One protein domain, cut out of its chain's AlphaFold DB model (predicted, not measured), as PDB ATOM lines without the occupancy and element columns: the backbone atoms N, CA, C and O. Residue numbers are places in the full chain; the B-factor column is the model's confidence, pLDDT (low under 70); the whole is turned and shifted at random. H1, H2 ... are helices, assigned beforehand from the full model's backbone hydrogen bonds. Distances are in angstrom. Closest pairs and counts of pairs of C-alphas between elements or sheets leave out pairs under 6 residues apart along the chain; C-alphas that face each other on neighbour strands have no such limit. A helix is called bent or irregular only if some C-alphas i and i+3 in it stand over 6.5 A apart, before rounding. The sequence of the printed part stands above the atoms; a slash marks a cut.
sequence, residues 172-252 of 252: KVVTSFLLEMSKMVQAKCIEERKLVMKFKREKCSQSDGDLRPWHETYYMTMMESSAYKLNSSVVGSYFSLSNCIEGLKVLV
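What this domain is: This is residues 172 to 252 of the 252 residues of the protein "Peptidase_M3 domain-containing protein" of Glycine max (UniProt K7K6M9). The printed part is an open, lopsided U of helices: H1, the longest, bent into the arms H1a and H1b, makes the long limb, H2 and H3 make the base, and H4 makes the short limb. Its one packed place is where H2 crosses H1b; from there residues 172 to 191 stick out as the free part of the long limb and residues 224 to 252 as the rest of the U, with an empty space between the limbs. There are 81 residues printed, with four named helices, H1 to H4 in that order along the chain, and no named strand; the class is all helix. The whole is extended, with a radius of gyration of the C-alphas of 18.9 A, and its outline is flat, with spans of 49 by 45 by 18 A.

How they stand to each other: Start at residue 172, where H1, residues 172 to 203, begins. By its hydrogen bonds it was assigned as one helix, but it is bent: C-alphas 184 and 187 are 7.2 A apart. Its arms, H1a, residues 172 to 184, and H1b, residues 187 to 203, stand at a steep tilt of 49 degrees. H1a touches no helix. Go on over a short link of nine residues to H2, residues 213 to 228, which touches H1b and is about perpendicular to it, at 83 degrees. Look there at Val 196 and Tyr 219, whose C-alphas are the closest of the two, at 6.4 A; H1b touches H2 with residues 196 to 200 alone, and H2 touches H1b with residues 216 to 223 alone. H2 is irregular, but only just: C-alphas 214 and 217 are 6.8 A apart. Tight links of three residues each lead to H3, residues 232 to 237, and on to H4, residues 241 to 251; each of these two touches no helix. In H1a and H1b every O i to N i+4 pair is within hydrogen-bond range; in H2 it is 10 of 12, in H3 1 of 2 and in H4 5 of 7.

Where its parts are: Find C-alpha 172 at (134.127, 130.915, 147.963); from there H1a runs 18.2 A to Met 184. H1b runs 24.8 A from Ala 187 to Lys 203, with C-alpha 203 at (122.920, 91.105, 132.159). H2 covers 23.5 A from Pro 213 to Tyr 228. H3 is 8.8 A long, from Ser 232 to Ser 237. H4 runs 15.8 A from Leu 241 to C-alpha 251 at (157.344, 115.677, 121.959).

The domain as a whole: The two C-alphas farthest apart, those of Gln 206 and Val 252, are 53.2 A apart. The printed part has no cut, ends at the chain's last residue, and has no long link. The mean pLDDT of the printed part is 89.1; look for low confidence, under 70, at residues 205 to 207 and at residue 230.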
ATOM      1  N   LYS A 172     135.342 130.605 148.730       91.14
ATOM      2  CA  LYS A 172     134.127 130.915 147.963       91.14
ATOM      3  C   LYS A 172     134.323 130.662 146.470       91.14
ATOM      4  O   LYS A 172     133.479 130.015 145.872       91.14
ATOM      5  N   VAL A 173     135.436 131.124 145.893       91.13
ATOM      6  CA  VAL A 173     135.761 130.901 144.471       91.13
ATOM      7  C   VAL A 173     135.883 129.405 144.175       91.13
ATOM      8  O   VAL A 173     135.271 128.929 143.224       91.13
ATOM      9  N   VAL A 174     136.584 128.647 145.030       91.29
ATOM     10  CA  VAL A 174     136.702 127.182 144.893       91.29
ATOM     11  C   VAL A 174     135.331 126.508 144.971       91.29
ATOM     12  O   VAL A 174     135.004 125.673 144.133       91.29
ATOM     13  N   THR A 175     134.503 126.889 145.947       93.71
ATOM     14  CA  THR A 175     133.162 126.311 146.121       93.71
ATOM     15  C   THR A 175     132.263 126.612 144.923       93.71
ATOM     16  O   THR A 175     131.614 125.705 144.408       93.71
ATOM     17  N   SER A 176     132.247 127.860 144.445       94.92
ATOM     18  CA  SER A 176     131.475 128.257 143.264       94.92
ATOM     19  C   SER A 176     131.898 127.473 142.025       94.92
ATOM     20  O   SER A 176     131.036 126.950 141.328       94.92
ATOM     21  N   PHE A 177     133.206 127.324 141.801       93.92
ATOM     22  CA  PHE A 177     133.750 126.540 140.694       93.92
ATOM     23  C   PHE A 177     133.297 125.073 140.744       93.92
ATOM     24  O   PHE A 177     132.781 124.554 139.756       93.92
ATOM     25  N   LEU A 178     133.413 124.409 141.902       95.24
ATOM     26  CA  LEU A 178     132.988 123.011 142.057       95.24
ATOM     27  C   LEU A 178     131.473 122.833 141.859       95.24
ATOM     28  O   LEU A 178     131.041 121.845 141.264       95.24
ATOM     29  N   LEU A 179     130.661 123.788 142.323       97.17
ATOM     30  CA  LEU A 179     129.208 123.770 142.124       97.17
ATOM     31  C   LEU A 179     128.819 123.993 140.659       97.17
ATOM     32  O   LEU A 179     127.900 123.342 140.165       97.17
ATOM     33  N   GLU A 180     129.502 124.897 139.959       97.25
ATOM     34  CA  GLU A 180     129.298 125.126 138.528       97.25
ATOM     35  C   GLU A 180     129.693 123.893 137.711       97.25
ATOM     36  O   GLU A 180     128.893 123.412 136.909       97.25
ATOM     37  N   MET A 181     130.860 123.303 137.991       96.52
ATOM     38  CA  MET A 181     131.276 122.035 137.388       96.52
ATOM     39  C   MET A 181     130.253 120.927 137.626       96.52
ATOM     40  O   MET A 181     129.865 120.248 136.678       96.52
ATOM     41  N   SER A 182     129.773 120.769 138.865       97.24
ATOM     42  CA  SER A 182     128.755 119.774 139.209       97.24
ATOM     43  C   SER A 182     127.482 119.950 138.376       97.24
ATOM     44  O   SER A 182     126.973 118.966 137.842       97.24
ATOM     45  N   LYS A 183     127.012 121.192 138.186       97.48
ATOM     46  CA  LYS A 183     125.855 121.498 137.328       97.48
ATOM     47  C   LYS A 183     126.114 121.158 135.861       97.48
ATOM     48  O   LYS A 183     125.251 120.558 135.227       97.48
ATOM     49  N   MET A 184     127.290 121.504 135.331       97.24
ATOM     50  CA  MET A 184     127.646 121.239 133.933       97.24
ATOM     51  C   MET A 184     127.676 119.738 133.612       97.24
ATOM     52  O   MET A 184     127.192 119.326 132.560       97.24
ATOM     53  N   VAL A 185     128.195 118.907 134.522       97.16
ATOM     54  CA  VAL A 185     128.315 117.454 134.293       97.16
ATOM     55  C   VAL A 185     127.064 116.663 134.693       97.16
ATOM     56  O   VAL A 185     126.943 115.491 134.335       97.16
ATOM     57  N   GLN A 186     126.114 117.276 135.410       97.19
ATOM     58  CA  GLN A 186     124.961 116.581 135.990       97.19
ATOM     59  C   GLN A 186     124.109 115.860 134.940       97.19
ATOM     60  O   GLN A 186     123.743 114.700 135.138       97.19
ATOM     61  N   ALA A 187     123.803 116.524 133.820       96.95
ATOM     62  CA  ALA A 187     122.986 115.937 132.759       96.95
ATOM     63  C   ALA A 187     123.645 114.675 132.180       96.95
ATOM     64  O   ALA A 187     122.990 113.636 132.064       96.95
ATOM     65  N   LYS A 188     124.957 114.742 131.910       96.15
ATOM     66  CA  LYS A 188     125.723 113.609 131.389       96.15
ATOM     67  C   LYS A 188     125.834 112.473 132.408       96.15
ATOM     68  O   LYS A 188     125.592 111.325 132.061       96.15
ATOM     69  N   CYS A 189     126.077 112.791 133.680       94.61
ATOM     70  CA  CYS A 189     126.114 111.804 134.761       94.61
ATOM     71  C   CYS A 189     124.781 111.039 134.897       94.61
ATOM     72  O   CYS A 189     124.770 109.819 135.060       94.61
ATOM     73  N   ILE A 190     123.636 111.726 134.784       95.45
ATOM     74  CA  ILE A 190     122.311 111.082 134.817       95.45
ATOM     75  C   ILE A 190     122.113 110.158 133.607       95.45
ATOM     76  O   ILE A 190     121.563 109.064 133.758       95.45
ATOM     77  N   GLU A 191     122.530 110.587 132.414       95.30
ATOM     78  CA  GLU A 191     122.486 109.780 131.189       95.30
ATOM     79  C   GLU A 191     123.335 108.507 131.329       95.30
ATOM     80  O   GLU A 191     122.831 107.401 131.122       95.30
ATOM     81  N   GLU A 192     124.588 108.643 131.761       92.76
ATOM     82  CA  GLU A 192     125.518 107.527 131.955       92.76
ATOM     83  C   GLU A 192     125.020 106.560 133.028       92.76
ATOM     84  O   GLU A 192     124.967 105.349 132.800       92.76
ATOM     85  N   ARG A 193     124.527 107.072 134.161       92.49
ATOM     86  CA  ARG A 193     123.925 106.237 135.209       92.49
ATOM     87  C   ARG A 193     122.746 105.423 134.674       92.49
ATOM     88  O   ARG A 193     122.608 104.249 135.015       92.49
ATOM     89  N   LYS A 194     121.889 106.015 133.828       92.93
ATOM     90  CA  LYS A 194     120.776 105.297 133.174       92.93
ATOM     91  C   LYS A 194     121.279 104.209 132.230       92.93
ATOM     92  O   LYS A 194     120.705 103.120 132.227       92.93
ATOM     93  N   LEU A 195     122.343 104.475 131.475       92.18
ATOM     94  CA  LEU A 195     122.959 103.498 130.580       92.18
ATOM     95  C   LEU A 195     123.510 102.293 131.362       92.18
ATOM     96  O   LEU A 195     123.179 101.153 131.034       92.18
ATOM     97  N   VAL A 196     124.248 102.539 132.450       92.30
ATOM     98  CA  VAL A 196     124.781 101.481 133.328       92.30
ATOM     99  C   VAL A 196     123.651 100.684 133.989       92.30
ATOM    100  O   VAL A 196     123.692  99.453 134.018       92.30
ATOM    101  N   MET A 197     122.593 101.350 134.468       91.61
ATOM    102  CA  MET A 197     121.415 100.671 135.027       91.61
ATOM    103  C   MET A 197     120.709  99.782 133.999       91.61
ATOM    104  O   MET A 197     120.318  98.660 134.329       91.61
ATOM    105  N   LYS A 198     120.547 100.257 132.757       90.61
ATOM    106  CA  LYS A 198     119.964  99.468 131.664       90.61
ATOM    107  C   LYS A 198     120.814  98.229 131.380       90.61
ATOM    108  O   LYS A 198     120.284  97.123 131.376       90.61
ATOM    109  N   PHE A 199     122.126  98.397 131.253       90.93
ATOM    110  CA  PHE A 199     123.044  97.289 131.003       90.93
ATOM    111  C   PHE A 199     123.061  96.255 132.143       90.93
ATOM    112  O   PHE A 199     123.046  95.049 131.893       90.93
ATOM    113  N   LYS A 200     123.001  96.703 133.408       91.17
ATOM    114  CA  LYS A 200     122.832  95.814 134.573       91.17
ATOM    115  C   LYS A 200     121.576  94.950 134.444       91.17
ATOM    116  O   LYS A 200     121.649  93.746 134.683       91.17
ATOM    117  N   ARG A 201     120.439  95.547 134.061       89.40
ATOM    118  CA  ARG A 201     119.161  94.832 133.882       89.40
ATOM    119  C   ARG A 201     119.226  93.804 132.752       89.40
ATOM    120  O   ARG A 201     118.686  92.718 132.903       89.40
ATOM    121  N   GLU A 202     119.916  94.117 131.658       89.21
ATOM    122  CA  GLU A 202     120.101  93.194 130.529       89.21
ATOM    123  C   GLU A 202     120.980  91.984 130.886       89.21
ATOM    124  O   GLU A 202     120.786  90.896 130.349       89.21
ATOM    125  N   LYS A 203     121.956  92.157 131.788       87.43
ATOM    126  CA  LYS A 203     122.920  91.105 132.159       87.43
ATOM    127  C   LYS A 203     122.537  90.304 133.399       87.43
ATOM    128  O   LYS A 203     123.046  89.200 133.575       87.43
ATOM    129  N   CYS A 204     121.679  90.836 134.265       82.86
ATOM    130  CA  CYS A 204     121.293  90.194 135.516       82.86
ATOM    131  C   CYS A 204     119.772  90.233 135.703       82.86
ATOM    132  O   CYS A 204     119.212  91.240 136.139       82.86
ATOM    133  N   SER A 205     119.114  89.100 135.437       68.77
ATOM    134  CA  SER A 205     117.657  88.949 135.557       68.77
ATOM    135  C   SER A 205     117.127  89.088 136.991       68.77
ATOM    136  O   SER A 205     115.931  89.270 137.177       68.77
ATOM    137  N   GLN A 206     117.997  88.994 138.004       67.93
ATOM    138  CA  GLN A 206     117.645  89.065 139.432       67.93
ATOM    139  C   GLN A 206     117.949  90.432 140.072       67.93
ATOM    140  O   GLN A 206     117.918  90.574 141.291       67.93
ATOM    141  N   SER A 207     118.278  91.444 139.270       67.68
ATOM    142  CA  SER A 207     118.607  92.777 139.774       67.68
ATOM    143  C   SER A 207     117.374  93.482 140.356       67.68
ATOM    144  O   SER A 207     116.363  93.621 139.673       67.68
ATOM    145  N   ASP A 208     117.510  94.050 141.559       73.51
ATOM    146  CA  ASP A 208     116.572  95.010 142.179       73.51
ATOM    147  C   ASP A 208     116.390  96.312 141.370       73.51
ATOM    148  O   ASP A 208     115.605  97.185 141.727       73.51
ATOM    149  N   GLY A 209     117.120  96.458 140.261       71.74
ATOM    150  CA  GLY A 209     117.088  97.622 139.386       71.74
ATOM    151  C   GLY A 209     117.970  98.777 139.855       71.74
ATOM    152  O   GLY A 209     118.214  99.676 139.048       71.74
ATOM    153  N   ASP A 210     118.504  98.724 141.078       85.45
ATOM    154  CA  ASP A 210     119.270  99.808 141.681       85.45
ATOM    155  C   ASP A 210     120.777  99.673 141.424       85.45
ATOM    156  O   ASP A 210     121.399  98.613 141.573       85.45
ATOM    157  N   LEU A 211     121.410 100.788 141.062       89.99
ATOM    158  CA  LEU A 211     122.865 100.873 140.969       89.99
ATOM    159  C   LEU A 211     123.449 101.235 142.341       89.99
ATOM    160  O   LEU A 211     123.229 102.339 142.844       89.99
ATOM    161  N   ARG A 212     124.182 100.295 142.940       93.14
ATOM    162  CA  ARG A 212     124.944 100.479 144.179       93.14
ATOM    163  C   ARG A 212     126.401 100.807 143.831       93.14
ATOM    164  O   ARG A 212     126.843 100.423 142.748       93.14
ATOM    165  N   PRO A 213     127.169 101.458 144.721       93.62
ATOM    166  CA  PRO A 213     128.543 101.866 144.411       93.62
ATOM    167  C   PRO A 213     129.467 100.718 143.961       93.62
ATOM    168  O   PRO A 213     130.256 100.884 143.041       93.62
ATOM    169  N   TRP A 214     129.321  99.516 144.530       94.32
ATOM    170  CA  TRP A 214     130.116  98.336 144.146       94.32
ATOM    171  C   TRP A 214     129.671  97.670 142.830       94.32
ATOM    172  O   TRP A 214     130.298  96.711 142.379       94.32
ATOM    173  N   HIS A 215     128.579  98.137 142.215       94.13
ATOM    174  CA  HIS A 215     128.136  97.691 140.891       94.13
ATOM    175  C   HIS A 215     128.816  98.487 139.770       94.13
ATOM    176  O   HIS A 215     129.056  97.943 138.697       94.13
ATOM    177  N   GLU A 216     129.082  99.774 140.002       92.30
ATOM    178  CA  GLU A 216     129.427 100.751 138.965       92.30
ATOM    179  C   GLU A 216     130.637 100.317 138.139       92.30
ATOM    180  O   GLU A 216     130.507 100.084 136.938       92.30
ATOM    181  N   THR A 217     131.775 100.088 138.795       92.68
ATOM    182  CA  THR A 217     133.023  99.695 138.134       92.68
ATOM    183  C   THR A 217     132.877  98.399 137.327       92.68
ATOM    184  O   THR A 217     133.320  98.340 136.185       92.68
ATOM    185  N   TYR A 218     132.203  97.382 137.877       93.80
ATOM    186  CA  TYR A 218     131.990  96.098 137.202       93.80
ATOM    187  C   TYR A 218     131.213  96.258 135.889       93.80
ATOM    188  O   TYR A 218     131.632  95.781 134.831       93.80
ATOM    189  N   TYR A 219     130.066  96.943 135.947       93.26
ATOM    190  CA  TYR A 219     129.218  97.113 134.771       93.26
ATOM    191  C   TYR A 219     129.835  98.075 133.763       93.26
ATOM    192  O   TYR A 219     129.725  97.802 132.573       93.26
ATOM    193  N   MET A 220     130.533  99.127 134.200       92.38
ATOM    194  CA  MET A 220     131.278 100.011 133.299       92.38
ATOM    195  C   MET A 220     132.362  99.248 132.535       92.38
ATOM    196  O   MET A 220     132.363  99.273 131.308       92.38
ATOM    197  N   THR A 221     133.205  98.469 133.221       90.30
ATOM    198  CA  THR A 221     134.243  97.657 132.565       90.30
ATOM    199  C   THR A 221     133.645  96.641 131.589       90.30
ATOM    200  O   THR A 221     134.159  96.449 130.482       90.30
ATOM    201  N   MET A 222     132.527  96.003 131.950       88.94
ATOM    202  CA  MET A 222     131.839  95.071 131.057       88.94
ATOM    203  C   MET A 222     131.199  95.789 129.850       88.94
ATOM    204  O   MET A 222     131.247  95.259 128.737       88.94
ATOM    205  N   MET A 223     130.642  96.990 130.038       90.09
ATOM    206  CA  MET A 223     130.110  97.825 128.955       90.09
ATOM    207  C   MET A 223     131.209  98.242 127.986       90.09
ATOM    208  O   MET A 223     131.058  98.017 126.790       90.09
ATOM    209  N   GLU A 224     132.318  98.782 128.487       86.38
ATOM    210  CA  GLU A 224     133.470  99.207 127.684       86.38
ATOM    211  C   GLU A 224     134.027  98.050 126.851       86.38
ATOM    212  O   GLU A 224     134.200  98.176 125.636       86.38
ATOM    213  N   SER A 225     134.204  96.886 127.486       83.75
ATOM    214  CA  SER A 225     134.653  95.663 126.813       83.75
ATOM    215  C   SER A 225     133.689  95.238 125.697       83.75
ATOM    216  O   SER A 225     134.120  94.783 124.636       83.75
ATOM    217  N   SER A 226     132.377  95.404 125.913       83.34
ATOM    218  CA  SER A 226     131.347  95.048 124.930       83.34
ATOM    219  C   SER A 226     131.202  96.061 123.789       83.34
ATOM    220  O   SER A 226     130.980  95.658 122.648       83.34
ATOM    221  N   ALA A 227     131.350  97.356 124.078       82.26
ATOM    222  CA  ALA A 227     131.122  98.439 123.129       82.26
ATOM    223  C   ALA A 227     132.299  98.609 122.166       82.26
ATOM    224  O   ALA A 227     132.099  98.741 120.961       82.26
ATOM    225  N   TYR A 228     133.529  98.573 122.684       74.67
ATOM    226  CA  TYR A 228     134.706  98.912 121.888       74.67
ATOM    227  C   TYR A 228     135.431  97.697 121.308       74.67
ATOM    228  O   TYR A 228     136.347  97.871 120.508       74.67
ATOM    229  N   LYS A 229     135.061  96.465 121.700       74.45
ATOM    230  CA  LYS A 229     135.826  95.235 121.391       74.45
ATOM    231  C   LYS A 229     137.331  95.393 121.675       74.45
ATOM    232  O   LYS A 229     138.161  94.720 121.066       74.45
ATOM    233  N   LEU A 230     137.685  96.296 122.588       69.82
ATOM    234  CA  LEU A 230     139.059  96.582 122.959       69.82
ATOM    235  C   LEU A 230     139.444  95.646 124.092       69.82
ATOM    236  O   LEU A 230     138.832  95.643 125.157       69.82
ATOM    237  N   ASN A 231     140.481  94.855 123.855       72.11
ATOM    238  CA  ASN A 231     141.135  94.100 124.905       72.11
ATOM    239  C   ASN A 231     142.320  94.928 125.408       72.11
ATOM    240  O   ASN A 231     143.308  95.093 124.692       72.11
ATOM    241  N   SER A 232     142.226  95.447 126.634       71.91
ATOM    242  CA  SER A 232     143.281  96.258 127.254       71.91
ATOM    243  C   SER A 232     144.636  95.545 127.282       71.91
ATOM    244  O   SER A 232     145.665  96.190 127.096       71.91
ATOM    245  N   SER A 233     144.651  94.213 127.407       72.94
ATOM    246  CA  SER A 233     145.877  93.414 127.343       72.94
ATOM    247  C   SER A 233     146.527  93.441 125.959       72.94
ATOM    248  O   SER A 233     147.751  93.410 125.865       72.94
ATOM    249  N   VAL A 234     145.730  93.497 124.887       80.75
ATOM    250  CA  VAL A 234     146.243  93.601 123.512       80.75
ATOM    251  C   VAL A 234     146.773  95.006 123.273       80.75
ATOM    252  O   VAL A 234     147.883  95.159 122.776       80.75
ATOM    253  N   VAL A 235     146.028  96.032 123.695       83.17
ATOM    254  CA  VAL A 235     146.459  97.432 123.567       83.17
ATOM    255  C   VAL A 235     147.779  97.656 124.304       83.17
ATOM    256  O   VAL A 235     148.708  98.214 123.729       83.17
ATOM    257  N   GLY A 236     147.910  97.139 125.530       84.49
ATOM    258  CA  GLY A 236     149.133  97.256 126.327       84.49
ATOM    259  C   GLY A 236     150.384  96.671 125.657       84.49
ATOM    260  O   GLY A 236     151.481  97.161 125.903       84.49
ATOM    261  N   SER A 237     150.239  95.690 124.757       88.73
ATOM    262  CA  SER A 237     151.377  95.104 124.029       88.73
ATOM    263  C   SER A 237     152.042  96.063 123.031       88.73
ATOM    264  O   SER A 237     153.220  95.896 122.719       88.73
ATOM    265  N   TYR A 238     151.324  97.096 122.576       91.33
ATOM    266  CA  TYR A 238     151.855  98.130 121.679       91.33
ATOM    267  C   TYR A 238     152.609  99.245 122.423       91.33
ATOM    268  O   TYR A 238     153.359  99.995 121.800       91.33
ATOM    269  N   PHE A 239     152.442  99.353 123.745       92.78
ATOM    270  CA  PHE A 239     153.015 100.415 124.578       92.78
ATOM    271  C   PHE A 239     154.161  99.886 125.448       92.78
ATOM    272  O   PHE A 239     154.094  99.900 126.679       92.78
ATOM    273  N   SER A 240     155.232  99.396 124.813       92.55
ATOM    274  CA  SER A 240     156.438  99.026 125.556       92.55
ATOM    275  C   SER A 240     157.059 100.264 126.210       92.55
ATOM    276  O   SER A 240     157.123 101.338 125.608       92.55
ATOM    277  N   LEU A 241     157.546 100.115 127.447       93.92
ATOM    278  CA  LEU A 241     158.114 101.230 128.212       93.92
ATOM    279  C   LEU A 241     159.227 101.954 127.436       93.92
ATOM    280  O   LEU A 241     159.272 103.181 127.443       93.92
ATOM    281  N   SER A 242     160.085 101.209 126.730       94.03
ATOM    282  CA  SER A 242     161.150 101.773 125.894       94.03
ATOM    283  C   SER A 242     160.595 102.665 124.785       94.03
ATOM    284  O   SER A 242     161.016 103.813 124.663       94.03
ATOM    285  N   ASN A 243     159.609 102.176 124.028       93.66
ATOM    286  CA  ASN A 243     159.037 102.907 122.899       93.66
ATOM    287  C   ASN A 243     158.249 104.128 123.380       93.66
ATOM    288  O   ASN A 243     158.287 105.176 122.741       93.66
ATOM    289  N   CYS A 244     157.573 104.026 124.527       94.57
ATOM    290  CA  CYS A 244     156.905 105.163 125.152       94.57
ATOM    291  C   CYS A 244     157.901 106.257 125.561       94.57
ATOM    292  O   CYS A 244     157.646 107.431 125.304       94.57
ATOM    293  N   ILE A 245     159.038 105.892 126.164       94.70
ATOM    294  CA  ILE A 245     160.084 106.855 126.543       94.70
ATOM    295  C   ILE A 245     160.689 107.520 125.302       94.70
ATOM    296  O   ILE A 245     160.894 108.733 125.309       94.70
ATOM    297  N   GLU A 246     160.966 106.765 124.238       94.38
ATOM    298  CA  GLU A 246     161.469 107.344 122.986       94.38
ATOM    299  C   GLU A 246     160.448 108.272 122.328       94.38
ATOM    300  O   GLU A 246     160.801 109.389 121.956       94.38
ATOM    301  N   GLY A 247     159.178 107.870 122.266       94.76
ATOM    302  CA  GLY A 247     158.106 108.716 121.749       94.76
ATOM    303  C   GLY A 247     157.947 110.021 122.535       94.76
ATOM    304  O   GLY A 247     157.803 111.082 121.933       94.76
ATOM    305  N   LEU A 248     158.042 109.975 123.870       94.63
ATOM    306  CA  LEU A 248     157.970 111.172 124.718       94.63
ATOM    307  C   LEU A 248     159.117 112.155 124.457       94.63
ATOM    308  O   LEU A 248     158.885 113.360 124.485       94.63
ATOM    309  N   LYS A 249     160.330 111.668 124.166       93.40
ATOM    310  CA  LYS A 249     161.481 112.531 123.844       93.40
ATOM    311  C   LYS A 249     161.303 113.326 122.550       93.40
ATOM    312  O   LYS A 249     161.970 114.333 122.393       93.40
ATOM    313  N   VAL A 250     160.453 112.874 121.627       94.64
ATOM    314  CA  VAL A 250     160.168 113.589 120.368       94.64
ATOM    315  C   VAL A 250     159.163 114.729 120.577       94.64
ATOM    316  O   VAL A 250     159.089 115.643 119.762       94.64
ATOM    317  N   LEU A 251     158.378 114.682 121.658       91.76
ATOM    318  CA  LEU A 251     157.344 115.677 121.959       91.76
ATOM    319  C   LEU A 251     157.856 116.888 122.757       91.76
ATOM    320  O   LEU A 251     157.116 117.865 122.872       91.76
ATOM    321  N   VAL A 252     159.064 116.813 123.326       81.82
ATOM    322  CA  VAL A 252     159.694 117.863 124.153       81.82
ATOM    323  C   VAL A 252     160.860 118.477 123.397       81.82
ATOM    324  O   VAL A 252     160.952 119.724 123.400       81.82
TER     325      VAL A 252